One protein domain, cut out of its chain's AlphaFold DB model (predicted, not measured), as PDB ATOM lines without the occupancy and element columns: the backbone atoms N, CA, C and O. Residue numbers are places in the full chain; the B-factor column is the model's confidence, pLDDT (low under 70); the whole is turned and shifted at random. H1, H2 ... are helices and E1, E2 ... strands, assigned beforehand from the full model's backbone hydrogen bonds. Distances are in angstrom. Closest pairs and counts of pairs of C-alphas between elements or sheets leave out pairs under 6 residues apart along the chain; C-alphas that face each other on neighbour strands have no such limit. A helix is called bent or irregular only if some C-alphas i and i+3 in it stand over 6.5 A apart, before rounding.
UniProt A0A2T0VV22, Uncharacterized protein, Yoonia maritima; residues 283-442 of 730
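What this domain is: This is residues 283 to 442 of the 730 residues of an uncharacterized protein of Yoonia maritima (UniProt A0A2T0VV22). One long helix, H5, runs as a spine along one side, and shorter helices are set across it: H3 near its first half, H9 farther on, and H6 at its last residues, while H4 makes a corner with its beginning. H2 folds alongside H3, H7 packs on H6, H1 and H8 pair beyond them, and H10 touches no helix. The 160 printed residues hold ten named helices and two three-residue strands, in the order H1 H2 H3 H4 H5 E1 H6 E2 H7 H8 H9 H10; the class is mostly helix. The whole is compact, with a radius of gyration of the C-alphas of 15.6 A and spans of 45 by 37 by 25 A.

Where its parts are: Find C-alpha 345 at (-29.791, -1.755, 12.401); from there H5, residues 345 to 365, runs 29.6 A to C-alpha 365 at (-8.418, 2.474, 32.412). Before it look for H1, residues 291 to 296, H2, 298 to 307, 14.8 A long, H3, 312 to 322, 14.5 A, and H4, 332 to 337. After it come E1, residues 373 to 375, H6, 377 to 390, 19.7 A, E2, 396 to 398, and H7, 399 to 410, 16.2 A. Then follow H8, residues 415 to 418, H9, 421 to 429, 11.7 A, and H10, 435 to 441, which ends with C-alpha 441 at (-23.432, -20.145, 30.047). H3 and H6 are only just irregular: C-alphas 319 and 322 are 6.6 A apart, and C-alphas 379 and 382 are 6.9 A apart.

How they stand to each other: Start at the hub, H5, which touches four helices. With residues 348 to 355 alone it touches H3, about perpendicular at 79 degrees; the closest C-alphas are those of Ile 317 and Glu 352, 6.4 A. Residues 356 to 360 alone touch H9 at 89 degrees, closest at Ala 360 and Ile 427, 5.4 A between C-alphas. Residues 362 to 365 alone touch H6 at 84 degrees, with the C-alphas of Leu 363 and Thr 380 closest at 5.0 A. Residues 345 to 349 alone touch H4, closest at the C-alphas of Leu 332 and Arg 345, 5.3 A. H2 and H3 form a hairpin, a shallow tilt of 14 degrees, opposite ways, with the C-alphas of Val 306 and Arg 315 closest at 5.7 A. H7 touches H6 with residues 405 to 410 alone, closest at the C-alphas of Ala 386 and Ala 409, 5.0 A. H1 touches H8, closest at the C-alphas of Ser 292 and Val 416, 6.0 A. H10 is close to but not clearly touching H9, the C-alphas of Pro 422 and Phe 438 being 7.6 A apart. E1 and E2 pair with no named strand. Each O i to N i+4 pair is within hydrogen-bond range in H1, H3, H4, H5, H7, H9 and H10; the count is 4 of 6 in H2 and 8 of 10 in H6, and H8 is too short for such a pair.

The domain as a whole: The two C-alphas farthest apart are those of Val 341 and Gly 411, 45.1 A. The printed part has no cut and no long link. Look for low confidence, pLDDT under 70, in 17 residues, among them 433 to 442; H10 has a mean of 45.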
ATOM      1  N   PRO A 283     -20.437   8.603  40.662       91.31
ATOM      2  CA  PRO A 283     -21.772   9.006  41.099       91.31
ATOM      3  C   PRO A 283     -21.780  10.427  41.669       91.31
ATOM      4  O   PRO A 283     -20.764  10.920  42.162       91.31
ATOM      5  N   LYS A 284     -22.939  11.094  41.631       86.31
ATOM      6  CA  LYS A 284     -23.074  12.468  42.157       86.31
ATOM      7  C   LYS A 284     -22.615  12.599  43.609       86.31
ATOM      8  O   LYS A 284     -21.990  13.594  43.970       86.31
ATOM      9  N   GLN A 285     -22.920  11.599  44.431       84.38
ATOM     10  CA  GLN A 285     -22.501  11.549  45.829       84.38
ATOM     11  C   GLN A 285     -21.268  10.653  45.988       84.38
ATOM     12  O   GLN A 285     -21.218   9.597  45.357       84.38
ATOM     13  N   PRO A 286     -20.292  11.044  46.825       82.31
ATOM     14  CA  PRO A 286     -19.148  10.194  47.132       82.31
ATOM     15  C   PRO A 286     -19.607   8.896  47.801       82.31
ATOM     16  O   PRO A 286     -20.499   8.898  48.656       82.31
ATOM     17  N   LEU A 287     -18.984   7.782  47.415       82.44
ATOM     18  CA  LEU A 287     -19.302   6.477  47.985       82.44
ATOM     19  C   LEU A 287     -18.513   6.302  49.284       82.44
ATOM     20  O   LEU A 287     -17.290   6.237  49.287       82.44
ATOM     21  N   SER A 288     -19.224   6.204  50.405       64.81
ATOM     22  CA  SER A 288     -18.644   5.893  51.726       64.81
ATOM     23  C   SER A 288     -18.598   4.383  52.007       64.81
ATOM     24  O   SER A 288     -18.464   3.954  53.152       64.81
ATOM     25  N   GLN A 289     -18.761   3.580  50.959       64.25
ATOM     26  CA  GLN A 289     -19.430   2.290  51.021       64.25
ATOM     27  C   GLN A 289     -18.541   1.117  50.583       64.25
ATOM     28  O   GLN A 289     -17.477   1.279  49.987       64.25
ATOM     29  N   THR A 290     -18.986  -0.085  50.933       76.81
ATOM     30  CA  THR A 290     -18.350  -1.371  50.627       76.81
ATOM     31  C   THR A 290     -18.417  -1.711  49.132       76.81
ATOM     32  O   THR A 290     -19.204  -1.143  48.370       76.81
ATOM     33  N   MET A 291     -17.608  -2.681  48.689       79.81
ATOM     34  CA  MET A 291     -17.622  -3.134  47.291       79.81
ATOM     35  C   MET A 291     -19.003  -3.657  46.859       79.81
ATOM     36  O   MET A 291     -19.450  -3.399  45.742       79.81
ATOM     37  N   SER A 292     -19.720  -4.318  47.770       78.81
ATOM     38  CA  SER A 292     -21.071  -4.813  47.515       78.81
ATOM     39  C   SER A 292     -22.056  -3.700  47.171       78.81
ATOM     40  O   SER A 292     -22.819  -3.812  46.217       78.81
ATOM     41  N   GLU A 293     -22.002  -2.591  47.901       77.50
ATOM     42  CA  GLU A 293     -22.853  -1.428  47.644       77.50
ATOM     43  C   GLU A 293     -22.485  -0.745  46.315       77.50
ATOM     44  O   GLU A 293     -23.368  -0.310  45.579       77.50
ATOM     45  N   THR A 294     -21.199  -0.733  45.947       82.31
ATOM     46  CA  THR A 294     -20.727  -0.194  44.658       82.31
ATOM     47  C   THR A 294     -21.293  -0.973  43.466       82.31
ATOM     48  O   THR A 294     -21.744  -0.372  42.490       82.31
ATOM     49  N   ILE A 295     -21.318  -2.307  43.552       83.56
ATOM     50  CA  ILE A 295     -21.905  -3.184  42.528       83.56
ATOM     51  C   ILE A 295     -23.411  -2.950  42.401       83.56
ATOM     52  O   ILE A 295     -23.920  -2.829  41.287       83.56
ATOM     53  N   VAL A 296     -24.128  -2.870  43.525       82.31
ATOM     54  CA  VAL A 296     -25.586  -2.663  43.534       82.31
ATOM     55  C   VAL A 296     -25.959  -1.330  42.881       82.31
ATOM     56  O   VAL A 296     -26.975  -1.239  42.194       82.31
ATOM     57  N   LEU A 297     -25.118  -0.307  43.034       85.69
ATOM     58  CA  LEU A 297     -25.320   1.004  42.418       85.69
ATOM     59  C   LEU A 297     -24.959   1.050  40.927       85.69
ATOM     60  O   LEU A 297     -25.282   2.042  40.271       85.69
ATOM     61  N   LEU A 298     -24.329   0.008  40.365       88.31
ATOM     62  CA  LEU A 298     -23.849   0.009  38.980       88.31
ATOM     63  C   LEU A 298     -24.936   0.425  37.972       88.31
ATOM     64  O   LEU A 298     -24.674   1.359  37.215       88.31
ATOM     65  N   PRO A 299     -26.159  -0.149  37.959       86.75
ATOM     66  CA  PRO A 299     -27.191   0.269  37.007       86.75
ATOM     67  C   PRO A 299     -27.549   1.749  37.129       86.75
ATOM     68  O   PRO A 299     -27.629   2.441  36.116       86.75
ATOM     69  N   SER A 300     -27.703   2.248  38.356       87.75
ATOM     70  CA  SER A 300     -28.048   3.648  38.617       87.75
ATOM     71  C   SER A 300     -26.936   4.598  38.175       87.75
ATOM     72  O   SER A 300     -27.211   5.618  37.552       87.75
ATOM     73  N   VAL A 301     -25.668   4.255  38.417       89.38
ATOM     74  CA  VAL A 301     -24.533   5.081  37.974       89.38
ATOM     75  C   VAL A 301     -24.394   5.071  36.452       89.38
ATOM     76  O   VAL A 301     -24.137   6.113  35.849       89.38
ATOM     77  N   ILE A 302     -24.613   3.923  35.803       89.00
ATOM     78  CA  ILE A 302     -24.651   3.845  34.337       89.00
ATOM     79  C   ILE A 302     -25.812   4.680  33.777       89.00
ATOM     80  O   ILE A 302     -25.631   5.356  32.764       89.00
ATOM     81  N   GLU A 303     -26.962   4.732  34.446       84.94
ATOM     82  CA  GLU A 303     -28.060   5.629  34.075       84.94
ATOM     83  C   GLU A 303     -27.663   7.110  34.191       84.94
ATOM     84  O   GLU A 303     -27.967   7.908  33.305       84.94
ATOM     85  N   GLU A 304     -26.903   7.496  35.219       86.44
ATOM     86  CA  GLU A 304     -26.412   8.874  35.353       86.44
ATOM     87  C   GLU A 304     -25.490   9.293  34.196       86.44
ATOM     88  O   GLU A 304     -25.490  10.467  33.815       86.44
ATOM     89  N   THR A 305     -24.771   8.351  33.567       85.19
ATOM     90  CA  THR A 305     -23.957   8.657  32.374       85.19
ATOM     91  C   THR A 305     -24.798   9.204  31.225       85.19
ATOM     92  O   THR A 305     -24.334  10.068  30.484       85.19
ATOM     93  N   VAL A 306     -26.053   8.756  31.112       75.12
ATOM     94  CA  VAL A 306     -27.008   9.239  30.113       75.12
ATOM     95  C   VAL A 306     -27.344  10.705  30.364       75.12
ATOM     96  O   VAL A 306     -27.288  11.529  29.449       75.12
ATOM     97  N   LEU A 307     -27.672  11.030  31.616       72.38
ATOM     98  CA  LEU A 307     -28.048  12.380  32.038       72.38
ATOM     99  C   LEU A 307     -26.884  13.373  31.918       72.38
ATOM    100  O   LEU A 307     -27.118  14.566  31.739       72.38
ATOM    101  N   ALA A 308     -25.646  12.884  31.964       74.25
ATOM    102  CA  ALA A 308     -24.430  13.681  31.850       74.25
ATOM    103  C   ALA A 308     -24.094  14.154  30.418       74.25
ATOM    104  O   ALA A 308     -23.025  14.720  30.198       74.25
ATOM    105  N   GLY A 309     -24.980  13.953  29.435       66.00
ATOM    106  CA  GLY A 309     -24.829  14.525  28.090       66.00
ATOM    107  C   GLY A 309     -24.708  13.509  26.957       66.00
ATOM    108  O   GLY A 309     -24.122  13.817  25.914       66.00
ATOM    109  N   GLU A 310     -25.255  12.303  27.122       76.31
ATOM    110  CA  GLU A 310     -25.431  11.392  25.992       76.31
ATOM    111  C   GLU A 310     -26.486  11.910  25.009       76.31
ATOM    112  O   GLU A 310     -27.458  12.566  25.373       76.31
ATOM    113  N   THR A 311     -26.310  11.590  23.726       82.38
ATOM    114  CA  THR A 311     -27.342  11.877  22.720       82.38
ATOM    115  C   THR A 311     -28.591  11.038  22.984       82.38
ATOM    116  O   THR A 311     -28.461   9.894  23.418       82.38
ATOM    117  N   GLU A 312     -29.767  11.533  22.602       83.38
ATOM    118  CA  GLU A 312     -31.048  10.821  22.752       83.38
ATOM    119  C   GLU A 312     -31.030   9.387  22.178       83.38
ATOM    120  O   GLU A 312     -31.518   8.445  22.796       83.38
ATOM    121  N   ASP A 313     -30.360   9.178  21.043       88.38
ATOM    122  CA  ASP A 313     -30.184   7.839  20.467       88.38
ATOM    123  C   ASP A 313     -29.366   6.903  21.374       88.38
ATOM    124  O   ASP A 313     -29.659   5.715  21.486       88.38
ATOM    125  N   ASN A 314     -28.309   7.426  22.007       87.56
ATOM    126  CA  ASN A 314     -27.459   6.646  22.910       87.56
ATOM    127  C   ASN A 314     -28.212   6.317  24.203       87.56
ATOM    128  O   ASN A 314     -28.064   5.209  24.712       87.56
ATOM    129  N   ARG A 315     -29.054   7.245  24.681       85.12
ATOM    130  CA  ARG A 315     -29.977   7.026  25.799       85.12
ATOM    131  C   ARG A 315     -30.901   5.842  25.534       85.12
ATOM    132  O   ARG A 315     -30.974   4.939  26.360       85.12
ATOM    133  N   LEU A 316     -31.542   5.808  24.365       89.12
ATOM    134  CA  LEU A 316     -32.432   4.709  23.977       89.12
ATOM    135  C   LEU A 316     -31.704   3.358  23.929       89.12
ATOM    136  O   LEU A 316     -32.238   2.359  24.407       89.12
ATOM    137  N   ILE A 317     -30.483   3.315  23.384       90.31
ATOM    138  CA  ILE A 317     -29.677   2.083  23.335       90.31
ATOM    139  C   ILE A 317     -29.301   1.613  24.748       90.31
ATOM    140  O   ILE A 317     -29.395   0.421  25.045       90.31
ATOM    141  N   LEU A 318     -28.899   2.533  25.628       86.75
ATOM    142  CA  LEU A 318     -28.588   2.218  27.022       86.75
ATOM    143  C   LEU A 318     -29.810   1.650  27.754       86.75
ATOM    144  O   LEU A 318     -29.750   0.531  28.260       86.75
ATOM    145  N   GLU A 319     -30.931   2.372  27.722       86.12
ATOM    146  CA  GLU A 319     -32.143   2.062  28.490       86.12
ATOM    147  C   GLU A 319     -32.879   0.808  27.987       86.12
ATOM    148  O   GLU A 319     -33.409   0.033  28.781       86.12
ATOM    149  N   LYS A 320     -32.947   0.599  26.663       88.44
ATOM    150  CA  LYS A 320     -33.745  -0.488  26.061       88.44
ATOM    151  C   LYS A 320     -32.942  -1.743  25.729       88.44
ATOM    152  O   LYS A 320     -33.545  -2.761  25.375       88.44
ATOM    153  N   ARG A 321     -31.605  -1.685  25.796       89.69
ATOM    154  CA  ARG A 321     -30.727  -2.815  25.443       89.69
ATOM    155  C   ARG A 321     -29.613  -3.067  26.452       89.69
ATOM    156  O   ARG A 321     -29.618  -4.130  27.059       89.69
ATOM    157  N   ILE A 322     -28.673  -2.138  26.640       88.25
ATOM    158  CA  ILE A 322     -27.466  -2.410  27.451       88.25
ATOM    159  C   ILE A 322     -27.821  -2.688  28.917       88.25
ATOM    160  O   ILE A 322     -27.322  -3.648  29.493       88.25
ATOM    161  N   MET A 323     -28.721  -1.892  29.499       84.12
ATOM    162  CA  MET A 323     -29.166  -2.046  30.888       84.12
ATOM    163  C   MET A 323     -30.239  -3.130  31.072       84.12
ATOM    164  O   MET A 323     -30.690  -3.357  32.191       84.12
ATOM    165  N   LYS A 324     -30.692  -3.778  29.991       82.69
ATOM    166  CA  LYS A 324     -31.762  -4.776  30.047       82.69
ATOM    167  C   LYS A 324     -31.217  -6.200  30.088       82.69
ATOM    168  O   LYS A 324     -30.268  -6.511  29.350       82.69
ATOM    169  N   PRO A 325     -31.826  -7.086  30.901       73.19
ATOM    170  CA  PRO A 325     -31.512  -8.502  30.851       73.19
ATOM    171  C   PRO A 325     -31.892  -9.059  29.472       73.19
ATOM    172  O   PRO A 325     -32.752  -8.487  28.794       73.19
ATOM    173  N   PRO A 326     -31.234 -10.130  28.999       73.62
ATOM    174  CA  PRO A 326     -31.299 -10.507  27.591       73.62
ATOM    175  C   PRO A 326     -32.694 -10.808  27.026       73.62
ATOM    176  O   PRO A 326     -32.908 -10.630  25.831       73.62
ATOM    177  N   ASP A 327     -33.624 -11.248  27.862       72.19
ATOM    178  CA  ASP A 327     -35.028 -11.515  27.546       72.19
ATOM    179  C   ASP A 327     -35.908 -10.261  27.456       72.19
ATOM    180  O   ASP A 327     -36.916 -10.277  26.753       72.19
ATOM    181  N   GLU A 328     -35.504  -9.161  28.091       80.00
ATOM    182  CA  GLU A 328     -36.181  -7.862  27.993       80.00
ATOM    183  C   GLU A 328     -35.576  -6.937  26.924       80.00
ATOM    184  O   GLU A 328     -36.097  -5.846  26.671       80.00
ATOM    185  N   ARG A 329     -34.457  -7.326  26.296       86.38
ATOM    186  CA  ARG A 329     -33.771  -6.481  25.308       86.38
ATOM    187  C   ARG A 329     -34.623  -6.308  24.056       86.38
ATOM    188  O   ARG A 329     -34.933  -7.266  23.350       86.38
ATOM    189  N   MET A 330     -34.904  -5.058  23.700       89.06
ATOM    190  CA  MET A 330     -35.511  -4.742  22.405       89.06
ATOM    191  C   MET A 330     -34.554  -5.085  21.262       89.06
ATOM    192  O   MET A 330     -33.346  -4.915  21.406       89.06
ATOM    193  N   THR A 331     -35.057  -5.515  20.102       89.56
ATOM    194  CA  THR A 331     -34.216  -5.754  18.915       89.56
ATOM    195  C   THR A 331     -33.573  -4.457  18.407       89.56
ATOM    196  O   THR A 331     -34.047  -3.356  18.694       89.56
ATOM    197  N   LEU A 332     -32.481  -4.567  17.645       90.50
ATOM    198  CA  LEU A 332     -31.804  -3.402  17.057       90.50
ATOM    199  C   LEU A 332     -32.751  -2.608  16.139       90.50
ATOM    200  O   LEU A 332     -32.711  -1.381  16.112       90.50
ATOM    201  N   GLU A 333     -33.620  -3.311  15.413       89.81
ATOM    202  CA  GLU A 333     -34.659  -2.734  14.567       89.81
ATOM    203  C   GLU A 333     -35.698  -1.974  15.401       89.81
ATOM    204  O   GLU A 333     -35.963  -0.807  15.119       89.81
ATOM    205  N   ALA A 334     -36.213  -2.583  16.473       90.75
ATOM    206  CA  ALA A 334     -37.213  -1.955  17.336       90.75
ATOM    207  C   ALA A 334     -36.666  -0.712  18.058       90.75
ATOM    208  O   ALA A 334     -37.384   0.267  18.235       90.75
ATOM    209  N   VAL A 335     -35.383  -0.707  18.438       91.56
ATOM    210  CA  VAL A 335     -34.745   0.491  19.011       91.56
ATOM    211  C   VAL A 335     -34.609   1.605  17.975       91.56
ATOM    212  O   VAL A 335     -34.841   2.764  18.307       91.56
ATOM    213  N   SER A 336     -34.283   1.279  16.720       91.88
ATOM    214  CA  SER A 336     -34.232   2.279  15.645       91.88
ATOM    215  C   SER A 336     -35.593   2.939  15.390       91.88
ATOM    216  O   SER A 336     -35.660   4.139  15.127       91.88
ATOM    217  N   GLU A 337     -36.690   2.185  15.510       91.19
ATOM    218  CA  GLU A 337     -38.045   2.715  15.326       91.19
ATOM    219  C   GLU A 337     -38.446   3.764  16.370       91.19
ATOM    220  O   GLU A 337     -39.285   4.613  16.072       91.19
ATOM    221  N   LEU A 338     -37.833   3.732  17.558       90.81
ATOM    222  CA  LEU A 338     -38.062   4.711  18.623       90.81
ATOM    223  C   LEU A 338     -37.237   5.997  18.460       90.81
ATOM    224  O   LEU A 338     -37.464   6.956  19.198       90.81
ATOM    225  N   MET A 339     -36.275   6.036  17.531       90.06
ATOM    226  CA  MET A 339     -35.407   7.201  17.357       90.06
ATOM    227  C   MET A 339     -36.107   8.322  16.569       90.06
ATOM    228  O   MET A 339     -36.821   8.035  15.605       90.06
ATOM    229  N   PRO A 340     -35.849   9.606  16.893       83.56
ATOM    230  CA  PRO A 340     -36.403  10.742  16.146       83.56
ATOM    231  C   PRO A 340     -36.047  10.711  14.654       83.56
ATOM    232  O   PRO A 340     -36.851  11.087  13.803       83.56
ATOM    233  N   VAL A 341     -34.838  10.238  14.338       86.94
ATOM    234  CA  VAL A 341     -34.381   9.962  12.975       86.94
ATOM    235  C   VAL A 341     -34.076   8.476  12.885       86.94
ATOM    236  O   VAL A 341     -33.161   7.986  13.547       86.94
ATOM    237  N   LYS A 342     -34.827   7.755  12.048       88.19
ATOM    238  CA  LYS A 342     -34.610   6.321  11.842       88.19
ATOM    239  C   LYS A 342     -33.212   6.074  11.284       88.19
ATOM    240  O   LYS A 342     -32.817   6.664  10.279       88.19
ATOM    241  N   ILE A 343     -32.485   5.157  11.911       90.44
ATOM    242  CA  ILE A 343     -31.156   4.725  11.470       90.44
ATOM    243  C   ILE A 343     -31.159   3.239  11.113       90.44
ATOM    244  O   ILE A 343     -32.083   2.492  11.423       90.44
ATOM    245  N   THR A 344     -30.125   2.761  10.431       90.75
ATOM    246  CA  THR A 344     -30.040   1.331  10.117       90.75
ATOM    247  C   THR A 344     -29.741   0.510  11.374       90.75
ATOM    248  O   THR A 344     -29.084   0.987  12.301       90.75
ATOM    249  N   ARG A 345     -30.157  -0.761  11.377       92.12
ATOM    250  CA  ARG A 345     -29.791  -1.755  12.401       92.12
ATOM    251  C   ARG A 345     -28.284  -1.757  12.695       92.12
ATOM    252  O   ARG A 345     -27.868  -1.742  13.850       92.12
ATOM    253  N   GLU A 346     -27.467  -1.728  11.644       89.81
ATOM    254  CA  GLU A 346     -26.005  -1.700  11.767       89.81
ATOM    255  C   GLU A 346     -25.511  -0.416  12.445       89.81
ATOM    256  O   GLU A 346     -24.585  -0.443  13.252       89.81
ATOM    257  N   ARG A 347     -26.172   0.721  12.202       89.75
ATOM    258  CA  ARG A 347     -25.828   1.972  12.876       89.75
ATOM    259  C   ARG A 347     -26.145   1.932  14.372       89.75
ATOM    260  O   ARG A 347     -25.364   2.481  15.148       89.75
ATOM    261  N   VAL A 348     -27.233   1.272  14.776       91.31
ATOM    262  CA  VAL A 348     -27.547   1.023  16.196       91.31
ATOM    263  C   VAL A 348     -26.443   0.177  16.831       91.31
ATOM    264  O   VAL A 348     -25.888   0.576  17.852       91.31
ATOM    265  N   ARG A 349     -26.038  -0.924  16.181       90.12
ATOM    266  CA  ARG A 349     -24.948  -1.799  16.649       90.12
ATOM    267  C   ARG A 349     -23.625  -1.046  16.830       90.12
ATOM    268  O   ARG A 349     -22.955  -1.197  17.845       90.12
ATOM    269  N   GLN A 350     -23.258  -0.192  15.876       89.19
ATOM    270  CA  GLN A 350     -22.048   0.637  15.976       89.19
ATOM    271  C   GLN A 350     -22.102   1.618  17.152       89.19
ATOM    272  O   GLN A 350     -21.084   1.856  17.805       89.19
ATOM    273  N   LYS A 351     -23.272   2.213  17.417       90.75
ATOM    274  CA  LYS A 351     -23.469   3.094  18.574       90.75
ATOM    275  C   LYS A 351     -23.376   2.314  19.887       90.75
ATOM    276  O   LYS A 351     -22.673   2.767  20.783       90.75
ATOM    277  N   GLU A 352     -23.994   1.137  19.965       91.00
ATOM    278  CA  GLU A 352     -23.919   0.217  21.110       91.00
ATOM    279  C   GLU A 352     -22.467  -0.148  21.453       91.00
ATOM    280  O   GLU A 352     -22.008   0.129  22.561       91.00
ATOM    281  N   ALA A 353     -21.696  -0.636  20.476       88.94
ATOM    282  CA  ALA A 353     -20.282  -0.965  20.663       88.94
ATOM    283  C   ALA A 353     -19.447   0.251  21.107       88.94
ATOM    284  O   ALA A 353     -18.536   0.135  21.927       88.94
ATOM    285  N   LYS A 354     -19.766   1.450  20.597       88.75
ATOM    286  CA  LYS A 354     -19.087   2.687  20.998       88.75
ATOM    287  C   LYS A 354     -19.399   3.077  22.446       88.75
ATOM    288  O   LYS A 354     -18.500   3.562  23.135       88.75
ATOM    289  N   ILE A 355     -20.637   2.874  22.904       90.12
ATOM    290  CA  ILE A 355     -21.028   3.102  24.301       90.12
ATOM    291  C   ILE A 355     -20.251   2.151  25.213       90.12
ATOM    292  O   ILE A 355     -19.587   2.628  26.132       90.12
ATOM    293  N   LEU A 356     -20.266   0.845  24.922       90.50
ATOM    294  CA  LEU A 356     -19.566  -0.161  25.726       90.50
ATOM    295  C   LEU A 356     -18.054   0.088  25.763       90.50
ATOM    296  O   LEU A 356     -17.468   0.114  26.841       90.50
ATOM    297  N   LYS A 357     -17.427   0.391  24.615       88.69
ATOM    298  CA  LYS A 357     -15.999   0.741  24.558       88.69
ATOM    299  C   LYS A 357     -15.668   1.938  25.450       88.69
ATOM    300  O   LYS A 357     -14.637   1.937  26.118       88.69
ATOM    301  N   ARG A 358     -16.513   2.968  25.455       89.81
ATOM    302  CA  ARG A 358     -16.303   4.165  26.277       89.81
ATOM    303  C   ARG A 358     -16.501   3.879  27.766       89.81
ATOM    304  O   ARG A 358     -15.690   4.348  28.555       89.81
ATOM    305  N   LEU A 359     -17.519   3.098  28.133       91.62
ATOM    306  CA  LEU A 359     -17.726   2.657  29.516       91.62
ATOM    307  C   LEU A 359     -16.529   1.850  30.018       91.62
ATOM    308  O   LEU A 359     -15.976   2.184  31.058       91.62
ATOM    309  N   ALA A 360     -16.073   0.868  29.238       90.81
ATOM    310  CA  ALA A 360     -14.873   0.098  29.542       90.81
ATOM    311  C   ALA A 360     -13.645   1.009  29.690       90.81
ATOM    312  O   ALA A 360     -12.919   0.912  30.671       90.81
ATOM    313  N   SER A 361     -13.449   1.954  28.763       89.75
ATOM    314  CA  SER A 361     -12.315   2.890  28.807       89.75
ATOM    315  C   SER A 361     -12.295   3.724  30.092       89.75
ATOM    316  O   SER A 361     -11.258   3.827  30.748       89.75
ATOM    317  N   ALA A 362     -13.452   4.263  30.476       92.19
ATOM    318  CA  ALA A 362     -13.604   5.097  31.659       92.19
ATOM    319  C   ALA A 362     -13.484   4.291  32.963       92.19
ATOM    320  O   ALA A 362     -12.721   4.678  33.840       92.19
ATOM    321  N   LEU A 363     -14.193   3.161  33.077       91.44
ATOM    322  CA  LEU A 363     -14.232   2.347  34.297       91.44
ATOM    323  C   LEU A 363     -12.921   1.600  34.548       91.44
ATOM    324  O   LEU A 363     -12.460   1.539  35.680       91.44
ATOM    325  N   ILE A 364     -12.321   1.029  33.503       89.25
ATOM    326  CA  ILE A 364     -11.193   0.099  33.638       89.25
ATOM    327  C   ILE A 364      -9.857   0.850  33.591       89.25
ATOM    328  O   ILE A 364      -8.971   0.582  34.401       89.25
ATOM    329  N   TYR A 365      -9.705   1.809  32.670       86.56
ATOM    330  CA  TYR A 365      -8.418   2.474  32.412       86.56
ATOM    331  C   TYR A 365      -8.328   3.915  32.879       86.56
ATOM    332  O   TYR A 365      -7.288   4.538  32.638       86.56
ATOM    333  N   ASN A 366      -9.393   4.453  33.480       89.75
ATOM    334  CA  ASN A 366      -9.527   5.881  33.757       89.75
ATOM    335  C   ASN A 366      -9.288   6.739  32.491       89.75
ATOM    336  O   ASN A 366      -8.723   7.832  32.555       89.75
ATOM    337  N   ASP A 367      -9.691   6.230  31.319       91.75
ATOM    338  CA  ASP A 367      -9.606   6.944  30.046       91.75
ATOM    339  C   ASP A 367     -10.949   7.584  29.693       91.75
ATOM    340  O   ASP A 367     -11.877   6.938  29.198       91.75
ATOM    341  N   TYR A 368     -11.013   8.895  29.903       94.19
ATOM    342  CA  TYR A 368     -12.201   9.705  29.676       94.19
ATOM    343  C   TYR A 368     -12.153  10.515  28.380       94.19
ATOM    344  O   TYR A 368     -12.963  11.424  28.190       94.19
ATOM    345  N   ALA A 369     -11.254  10.183  27.446       92.31
ATOM    346  CA  ALA A 369     -11.031  10.967  26.234       92.31
ATOM    347  C   ALA A 369     -12.326  11.332  25.493       92.31
ATOM    348  O   ALA A 369     -12.457  12.449  25.004       92.31
ATOM    349  N   GLN A 370     -13.286  10.407  25.404       88.81
ATOM    350  CA  GLN A 370     -14.559  10.594  24.691       88.81
ATOM    351  C   GLN A 370     -15.784  10.659  25.618       88.81
ATOM    352  O   GLN A 370     -16.916  10.548  25.136       88.81
ATOM    353  N   SER A 371     -15.571  10.811  26.924       90.62
ATOM    354  CA  SER A 371     -16.633  10.799  27.928       90.62
ATOM    355  C   SER A 371     -17.039  12.224  28.308       90.62
ATOM    356  O   SER A 371     -16.160  13.045  28.583       90.62
ATOM    357  N   PRO A 372     -18.348  12.537  28.338       89.44
ATOM    358  CA  PRO A 372     -18.851  13.820  28.840       89.44
ATOM    359  C   PRO A 372     -18.935  13.870  30.382       89.44
ATOM    360  O   PRO A 372     -19.392  14.853  30.956       89.44
ATOM    361  N   TYR A 373     -18.489  12.811  31.052       93.19
ATOM    362  CA  TYR A 373     -18.485  12.636  32.499       93.19
ATOM    363  C   TYR A 373     -17.134  12.100  32.966       93.19
ATOM    364  O   TYR A 373     -16.361  11.559  32.169       93.19
ATOM    365  N   HIS A 374     -16.897  12.196  34.269       94.94
ATOM    366  CA  HIS A 374     -15.773  11.590  34.969       94.94
ATOM    367  C   HIS A 374     -16.316  10.681  36.077       94.94
ATOM    368  O   HIS A 374     -17.259  11.075  36.763       94.94
ATOM    369  N   PHE A 375     -15.767   9.479  36.260       94.31
ATOM    370  CA  PHE A 375     -16.150   8.638  37.393       94.31
ATOM    371  C   PHE A 375     -15.250   8.933  38.587       94.31
ATOM    372  O   PHE A 375     -14.043   9.111  38.439       94.31
ATOM    373  N   ARG A 376     -15.833   8.961  39.781       92.00
ATOM    374  CA  ARG A 376     -15.090   9.080  41.027       92.00
ATOM    375  C   ARG A 376     -14.136   7.883  41.171       92.00
ATOM    376  O   ARG A 376     -14.553   6.756  40.877       92.00
ATOM    377  N   PRO A 377     -12.889   8.086  41.632       89.94
ATOM    378  CA  PRO A 377     -11.909   7.008  41.765       89.94
ATOM    379  C   PRO A 377     -12.395   5.826  42.606       89.94
ATOM    380  O   PRO A 377     -12.090   4.680  42.291       89.94
ATOM    381  N   GLU A 378     -13.185   6.073  43.651       88.44
ATOM    382  CA  GLU A 378     -13.761   5.018  44.485       88.44
ATOM    383  C   GLU A 378     -14.727   4.098  43.719       88.44
ATOM    384  O   GLU A 378     -14.833   2.920  44.053       88.44
ATOM    385  N   PHE A 379     -15.371   4.593  42.656       90.56
ATOM    386  CA  PHE A 379     -16.245   3.796  41.793       90.56
ATOM    387  C   PHE A 379     -15.461   2.988  40.747       90.56
ATOM    388  O   PHE A 379     -15.866   1.880  40.396       90.56
ATOM    389  N   THR A 380     -14.331   3.507  40.250       90.31
ATOM    390  CA  THR A 380     -13.502   2.819  39.239       90.31
ATOM    391  C   THR A 380     -12.473   1.866  39.841       90.31
ATOM    392  O   THR A 380     -12.117   0.873  39.208       90.31
ATOM    393  N   ALA A 381     -12.043   2.091  41.086       87.94
ATOM    394  CA  ALA A 381     -11.032   1.276  41.761       87.94
ATOM    395  C   ALA A 381     -11.282  -0.247  41.692       87.94
ATOM    396  O   ALA A 381     -10.325  -0.991  41.451       87.94
ATOM    397  N   PRO A 382     -12.516  -0.764  41.849       88.38
ATOM    398  CA  PRO A 382     -12.754  -2.199  41.742       88.38
ATOM    399  C   PRO A 382     -12.597  -2.757  40.325       88.38
ATOM    400  O   PRO A 382     -12.190  -3.904  40.150       88.38
ATOM    401  N   TRP A 383     -12.891  -1.953  39.305       89.94
ATOM    402  CA  TRP A 383     -12.697  -2.332  37.907       89.94
ATOM    403  C   TRP A 383     -11.216  -2.405  37.560       89.94
ATOM    404  O   TRP A 383     -10.804  -3.333  36.869       89.94
ATOM    405  N   SER A 384     -10.406  -1.484  38.090       86.62
ATOM    406  CA  SER A 384      -8.947  -1.556  37.975       86.62
ATOM    407  C   SER A 384      -8.387  -2.806  38.664       86.62
ATOM    408  O   SER A 384      -7.582  -3.505  38.060       86.62
ATOM    409  N   LYS A 385      -8.878  -3.170  39.861       88.00
ATOM    410  CA  LYS A 385      -8.488  -4.430  40.527       88.00
ATOM    411  C   LYS A 385      -8.838  -5.667  39.700       88.00
ATOM    412  O   LYS A 385      -8.037  -6.593  39.615       88.00
ATOM    413  N   ALA A 386     -10.024  -5.687  39.088       89.12
ATOM    414  CA  ALA A 386     -10.406  -6.767  38.184       89.12
ATOM    415  C   ALA A 386      -9.487  -6.809  36.956       89.12
ATOM    416  O   ALA A 386      -9.009  -7.875  36.587       89.12
ATOM    417  N   ALA A 387      -9.163  -5.656  36.368       87.31
ATOM    418  CA  ALA A 387      -8.229  -5.578  35.249       87.31
ATOM    419  C   ALA A 387      -6.851  -6.154  35.603       87.31
ATOM    420  O   ALA A 387      -6.305  -6.935  34.828       87.31
ATOM    421  N   ASP A 388      -6.328  -5.819  36.785       86.19
ATOM    422  CA  ASP A 388      -5.055  -6.343  37.285       86.19
ATOM    423  C   ASP A 388      -5.107  -7.869  37.470       86.19
ATOM    424  O   ASP A 388      -4.166  -8.567  37.088       86.19
ATOM    425  N   GLN A 389      -6.224  -8.401  37.982       87.31
ATOM    426  CA  GLN A 389      -6.443  -9.843  38.141       87.31
ATOM    427  C   GLN A 389      -6.428 -10.593  36.799       87.31
ATOM    428  O   GLN A 389      -5.941 -11.721  36.729       87.31
ATOM    429  N   PHE A 390      -6.937  -9.975  35.730       86.69
ATOM    430  CA  PHE A 390      -6.993 -10.577  34.394       86.69
ATOM    431  C   PHE A 390      -5.831 -10.179  33.474       86.69
ATOM    432  O   PHE A 390      -5.778 -10.631  32.330       86.69
ATOM    433  N   ALA A 391      -4.874  -9.374  33.947       81.56
ATOM    434  CA  ALA A 391      -3.796  -8.838  33.116       81.56
ATOM    435  C   ALA A 391      -2.900  -9.926  32.492       81.56
ATOM    436  O   ALA A 391      -2.344  -9.725  31.412       81.56
ATOM    437  N   SER A 392      -2.757 -11.075  33.161       74.25
ATOM    438  CA  SER A 392      -1.974 -12.227  32.689       74.25
ATOM    439  C   SER A 392      -2.805 -13.324  32.020       74.25
ATOM    440  O   SER A 392      -2.242 -14.344  31.625       74.25
ATOM    441  N   SER A 393      -4.124 -13.156  31.928       75.25
ATOM    442  CA  SER A 393      -5.020 -14.168  31.369       75.25
ATOM    443  C   SER A 393      -4.982 -14.174  29.837       75.25
ATOM    444  O   SER A 393      -4.684 -13.161  29.189       75.25
ATOM    445  N   GLU A 394      -5.285 -15.330  29.242       68.88
ATOM    446  CA  GLU A 394      -5.438 -15.463  27.789       68.88
ATOM    447  C   GLU A 394      -6.532 -14.514  27.255       68.88
ATOM    448  O   GLU A 394      -7.367 -14.011  28.008       68.88
ATOM    449  N   ASP A 395      -6.502 -14.210  25.948       67.69
ATOM    450  CA  ASP A 395      -7.452 -13.287  25.283       67.69
ATOM    451  C   ASP A 395      -8.925 -13.669  25.491       67.69
ATOM    452  O   ASP A 395      -9.837 -12.842  25.391       67.69
ATOM    453  N   GLU A 396      -9.121 -14.944  25.775       74.06
ATOM    454  CA  GLU A 396     -10.368 -15.650  25.844       74.06
ATOM    455  C   GLU A 396     -10.322 -16.530  27.099       74.06
ATOM    456  O   GLU A 396      -9.398 -17.321  27.275       74.06
ATOM    457  N   ILE A 397     -11.281 -16.350  28.007       73.62
ATOM    458  CA  ILE A 397     -11.408 -17.166  29.224       73.62
ATOM    459  C   ILE A 397     -12.823 -17.716  29.339       73.62
ATOM    460  O   ILE A 397     -13.760 -17.128  28.806       73.62
ATOM    461  N   SER A 398     -13.017 -18.814  30.064       67.56
ATOM    462  CA  SER A 398     -14.375 -19.286  30.347       67.56
ATOM    463  C   SER A 398     -15.142 -18.272  31.211       67.56
ATOM    464  O   SER A 398     -14.551 -17.512  31.985       67.56
ATOM    465  N   LEU A 399     -16.476 -18.271  31.113       71.31
ATOM    466  CA  LEU A 399     -17.317 -17.438  31.981       71.31
ATOM    467  C   LEU A 399     -17.118 -17.786  33.468       71.31
ATOM    468  O   LEU A 399     -17.124 -16.888  34.306       71.31
ATOM    469  N   THR A 400     -16.870 -19.056  33.792       64.69
ATOM    470  CA  THR A 400     -16.554 -19.508  35.154       64.69
ATOM    471  C   THR A 400     -15.275 -18.855  35.671       64.69
ATOM    472  O   THR A 400     -15.285 -18.244  36.735       64.69
ATOM    473  N   SER A 401     -14.197 -18.876  34.879       74.44
ATOM    474  CA  SER A 401     -12.940 -18.216  35.244       74.44
ATOM    475  C   SER A 401     -13.089 -16.697  35.356       74.44
ATOM    476  O   SER A 401     -12.395 -16.073  36.161       74.44
ATOM    477  N   LEU A 402     -13.999 -16.089  34.583       82.81
ATOM    478  CA  LEU A 402     -14.346 -14.679  34.750       82.81
ATOM    479  C   LEU A 402     -15.014 -14.441  36.109       82.81
ATOM    480  O   LEU A 402     -14.580 -13.561  36.841       82.81
ATOM    481  N   VAL A 403     -16.047 -15.207  36.465       81.00
ATOM    482  CA  VAL A 403     -16.768 -15.031  37.737       81.00
ATOM    483  C   VAL A 403     -15.841 -15.255  38.930       81.00
ATOM    484  O   VAL A 403     -15.772 -14.390  39.799       81.00
ATOM    485  N   GLU A 404     -15.067 -16.339  38.937       78.38
ATOM    486  CA  GLU A 404     -14.093 -16.627  39.999       78.38
ATOM    487  C   GLU A 404     -13.041 -15.517  40.117       78.38
ATOM    488  O   GLU A 404     -12.710 -15.067  41.216       78.38
ATOM    489  N   GLY A 405     -12.532 -15.022  38.985       83.69
ATOM    490  CA  GLY A 405     -11.589 -13.911  38.986       83.69
ATOM    491  C   GLY A 405     -12.206 -12.615  39.524       83.69
ATOM    492  O   GLY A 405     -11.525 -11.874  40.231       83.69
ATOM    493  N   LEU A 406     -13.492 -12.355  39.263       88.31
ATOM    494  CA  LEU A 406     -14.214 -11.216  39.837       88.31
ATOM    495  C   LEU A 406     -14.444 -11.382  41.349       88.31
ATOM    496  O   LEU A 406     -14.220 -10.423  42.084       88.31
ATOM    497  N   GLU A 407     -14.802 -12.580  41.832       86.31
ATOM    498  CA  GLU A 407     -14.913 -12.877  43.274       86.31
ATOM    499  C   GLU A 407     -13.587 -12.589  43.997       86.31
ATOM    500  O   GLU A 407     -13.565 -11.915  45.030       86.31
ATOM    501  N   ILE A 408     -12.466 -13.026  43.410       85.38
ATOM    502  CA  ILE A 408     -11.117 -12.779  43.937       85.38
ATOM    503  C   ILE A 408     -10.779 -11.282  43.911       85.38
ATOM    504  O   ILE A 408     -10.336 -10.733  44.921       85.38
ATOM    505  N   ALA A 409     -10.981 -10.613  42.773       89.31
ATOM    506  CA  ALA A 409     -10.600  -9.213  42.594       89.31
ATOM    507  C   ALA A 409     -11.407  -8.257  43.485       89.31
ATOM    508  O   ALA A 409     -10.886  -7.242  43.963       89.31
ATOM    509  N   TRP A 410     -12.686  -8.562  43.695       89.75
ATOM    510  CA  TRP A 410     -13.610  -7.714  44.441       89.75
ATOM    511  C   TRP A 410     -13.736  -8.104  45.911       89.75
ATOM    512  O   TRP A 410     -14.146  -7.270  46.717       89.75
ATOM    513  N   GLY A 411     -13.343  -9.327  46.279       86.38
ATOM    514  CA  GLY A 411     -13.438  -9.826  47.650       86.38
ATOM    515  C   GLY A 411     -14.883  -9.967  48.132       86.38
ATOM    516  O   GLY A 411     -15.147  -9.805  49.322       86.38
ATOM    517  N   VAL A 412     -15.816 -10.218  47.212       85.19
ATOM    518  CA  VAL A 412     -17.247 -10.415  47.486       85.19
ATOM    519  C   VAL A 412     -17.731 -11.690  46.800       85.19
ATOM    520  O   VAL A 412     -17.215 -12.055  45.746       85.19
ATOM    521  N   SER A 413     -18.726 -12.353  47.397       78.12
ATOM    522  CA  SER A 413     -19.388 -13.519  46.791       78.12
ATOM    523  C   SER A 413     -20.052 -13.139  45.466       78.12
ATOM    524  O   SER A 413     -20.574 -12.022  45.345       78.12
ATOM    525  N   ARG A 414     -20.100 -14.071  44.503       75.06
ATOM    526  CA  ARG A 414     -20.832 -13.926  43.231       75.06
ATOM    527  C   ARG A 414     -22.261 -13.427  43.401       75.06
ATOM    528  O   ARG A 414     -22.751 -12.687  42.554       75.06
ATOM    529  N   ASP A 415     -22.909 -13.768  44.507       70.75
ATOM    530  CA  ASP A 415     -24.316 -13.469  44.794       70.75
ATOM    531  C   ASP A 415     -24.568 -11.964  44.742       70.75
ATOM    532  O   ASP A 415     -25.574 -11.512  44.200       70.75
ATOM    533  N   VAL A 416     -23.584 -11.193  45.210       78.12
ATOM    534  CA  VAL A 416     -23.603  -9.730  45.275       78.12
ATOM    535  C   VAL A 416     -23.651  -9.084  43.887       78.12
ATOM    536  O   VAL A 416     -24.241  -8.017  43.738       78.12
ATOM    537  N   PHE A 417     -23.040  -9.700  42.870       79.81
ATOM    538  CA  PHE A 417     -22.972  -9.151  41.509       79.81
ATOM    539  C   PHE A 417     -23.682  -9.989  40.448       79.81
ATOM    540  O   PHE A 417     -23.664  -9.626  39.273       79.81
ATOM    541  N   SER A 418     -24.331 -11.079  40.845       75.38
ATOM    542  CA  SER A 418     -24.986 -12.027  39.943       75.38
ATOM    543  C   SER A 418     -26.067 -11.373  39.076       75.38
ATOM    544  O   SER A 418     -26.066 -11.542  37.856       75.38
ATOM    545  N   GLU A 419     -26.921 -10.536  39.674       76.94
ATOM    546  CA  GLU A 419     -27.959  -9.777  38.962       76.94
ATOM    547  C   GLU A 419     -27.369  -8.811  37.925       76.94
ATOM    548  O   GLU A 419     -27.973  -8.554  36.885       76.94
ATOM    549  N   GLN A 420     -26.159  -8.305  38.187       84.75
ATOM    550  CA  GLN A 420     -25.471  -7.337  37.334       84.75
ATOM    551  C   GLN A 420     -24.472  -7.980  36.368       84.75
ATOM    552  O   GLN A 420     -23.902  -7.286  35.522       84.75
ATOM    553  N   LEU A 421     -24.286  -9.302  36.429       81.81
ATOM    554  CA  LEU A 421     -23.324 -10.033  35.609       81.81
ATOM    555  C   LEU A 421     -23.516  -9.816  34.094       81.81
ATOM    556  O   LEU A 421     -22.502  -9.671  33.404       81.81
ATOM    557  N   PRO A 422     -24.746  -9.708  33.541       80.50
ATOM    558  CA  PRO A 422     -24.932  -9.379  32.127       80.50
ATOM    559  C   PRO A 422     -24.349  -8.016  31.736       80.50
ATOM    560  O   PRO A 422     -23.740  -7.890  30.673       80.50
ATOM    561  N   LEU A 423     -24.524  -7.000  32.587       85.81
ATOM    562  CA  LEU A 423     -24.010  -5.649  32.355       85.81
ATOM    563  C   LEU A 423     -22.492  -5.602  32.550       85.81
ATOM    564  O   LEU A 423     -21.782  -5.049  31.711       85.81
ATOM    565  N   ILE A 424     -21.992  -6.233  33.615       87.88
ATOM    566  CA  ILE A 424     -20.558  -6.365  33.898       87.88
ATOM    567  C   ILE A 424     -19.851  -7.029  32.718       87.88
ATOM    568  O   ILE A 424     -18.874  -6.494  32.196       87.88
ATOM    569  N   THR A 425     -20.387  -8.156  32.245       82.88
ATOM    570  CA  THR A 425     -19.808  -8.880  31.114       82.88
ATOM    571  C   THR A 425     -19.859  -8.034  29.852       82.88
ATOM    572  O   THR A 425     -18.849  -7.943  29.174       82.88
ATOM    573  N   ALA A 426     -20.966  -7.343  29.566       86.00
ATOM    574  CA  ALA A 426     -21.057  -6.453  28.407       86.00
ATOM    575  C   ALA A 426     -19.996  -5.338  28.410       86.00
ATOM    576  O   ALA A 426     -19.446  -4.997  27.361       86.00
ATOM    577  N   ILE A 427     -19.690  -4.773  29.581       88.50
ATOM    578  CA  ILE A 427     -18.628  -3.772  29.741       88.50
ATOM    579  C   ILE A 427     -17.254  -4.418  29.504       88.50
ATOM    580  O   ILE A 427     -16.438  -3.869  28.763       88.50
ATOM    581  N   ILE A 428     -17.006  -5.596  30.082       86.62
ATOM    582  CA  ILE A 428     -15.723  -6.311  29.980       86.62
ATOM    583  C   ILE A 428     -15.473  -6.863  28.572       86.62
ATOM    584  O   ILE A 428     -14.333  -6.880  28.120       86.62
ATOM    585  N   THR A 429     -16.494  -7.310  27.850       80.56
ATOM    586  CA  THR A 429     -16.347  -7.878  26.500       80.56
ATOM    587  C   THR A 429     -16.461  -6.830  25.404       80.56
ATOM    588  O   THR A 429     -15.998  -7.045  24.282       80.56
ATOM    589  N   GLY A 430     -17.095  -5.697  25.706       79.81
ATOM    590  CA  GLY A 430     -17.484  -4.708  24.710       79.81
ATOM    591  C   GLY A 430     -18.599  -5.183  23.771       79.81
ATOM    592  O   GLY A 430     -18.806  -4.545  22.739       79.81
ATOM    593  N   ASP A 431     -19.290  -6.283  24.095       80.44
ATOM    594  CA  ASP A 431     -20.370  -6.848  23.282       80.44
ATOM    595  C   ASP A 431     -21.520  -7.380  24.152       80.44
ATOM    596  O   ASP A 431     -21.311  -7.929  25.237       80.44
ATOM    597  N   LEU A 432     -22.756  -7.242  23.671       75.94
ATOM    598  CA  LEU A 432     -23.915  -7.814  24.346       75.94
ATOM    599  C   LEU A 432     -24.005  -9.298  23.989       75.94
ATOM    600  O   LEU A 432     -24.441  -9.642  22.892       75.94
ATOM    601  N   ALA A 433     -23.658 -10.176  24.934       63.38
ATOM    602  CA  ALA A 433     -23.894 -11.611  24.786       63.38
ATOM    603  C   ALA A 433     -25.359 -11.858  24.398       63.38
ATOM    604  O   ALA A 433     -26.274 -11.257  24.987       63.38
ATOM    605  N   SER A 434     -25.596 -12.707  23.397       55.19
ATOM    606  CA  SER A 434     -26.964 -13.042  23.014       55.19
ATOM    607  C   SER A 434     -27.640 -13.799  24.165       55.19
ATOM    608  O   SER A 434     -26.991 -14.517  24.926       55.19
ATOM    609  N   GLY A 435     -28.941 -13.587  24.376       46.69
ATOM    610  CA  GLY A 435     -29.619 -14.098  25.575       46.69
ATOM    611  C   GLY A 435     -29.566 -15.608  25.751       46.69
ATOM    612  O   GLY A 435     -29.527 -16.082  26.881       46.69
ATOM    613  N   ASP A 436     -29.460 -16.344  24.651       43.28
ATOM    614  CA  ASP A 436     -29.240 -17.785  24.650       43.28
ATOM    615  C   ASP A 436     -27.806 -18.167  25.039       43.28
ATOM    616  O   ASP A 436     -27.601 -19.199  25.668       43.28
ATOM    617  N   GLU A 437     -26.803 -17.354  24.701       46.69
ATOM    618  CA  GLU A 437     -25.410 -17.589  25.098       46.69
ATOM    619  C   GLU A 437     -25.227 -17.388  26.600       46.69
ATOM    620  O   GLU A 437     -24.590 -18.220  27.235       46.69
ATOM    621  N   PHE A 438     -25.848 -16.351  27.172       46.09
ATOM    622  CA  PHE A 438     -25.781 -16.056  28.606       46.09
ATOM    623  C   PHE A 438     -26.644 -17.013  29.442       46.09
ATOM    624  O   PHE A 438     -26.177 -17.505  30.459       46.09
ATOM    625  N   LYS A 439     -27.866 -17.356  28.995       45.38
ATOM    626  CA  LYS A 439     -28.732 -18.342  29.679       45.38
ATOM    627  C   LYS A 439     -28.191 -19.775  29.624       45.38
ATOM    628  O   LYS A 439     -28.504 -20.562  30.505       45.38
ATOM    629  N   ARG A 440     -27.412 -20.126  28.591       43.78
ATOM    630  CA  ARG A 440     -26.729 -21.432  28.495       43.78
ATOM    631  C   ARG A 440     -25.367 -21.444  29.201       43.78
ATOM    632  O   ARG A 440     -24.902 -22.519  29.550       43.78
ATOM    633  N   ALA A 441     -24.722 -20.283  29.364       39.84
ATOM    634  CA  ALA A 441     -23.432 -20.145  30.047       39.84
ATOM    635  C   ALA A 441     -23.550 -19.826  31.543       39.84
ATOM    636  O   ALA A 441     -22.575 -20.035  32.244       39.84
ATOM    637  N   LEU A 442     -24.701 -19.342  32.027       43.69
ATOM    638  CA  LEU A 442     -25.118 -19.433  33.428       43.69
ATOM    639  C   LEU A 442     -25.681 -20.843  33.630       43.69
ATOM    640  O   LEU A 442     -26.859 -21.063  33.331       43.69
TER     641      LEU A 442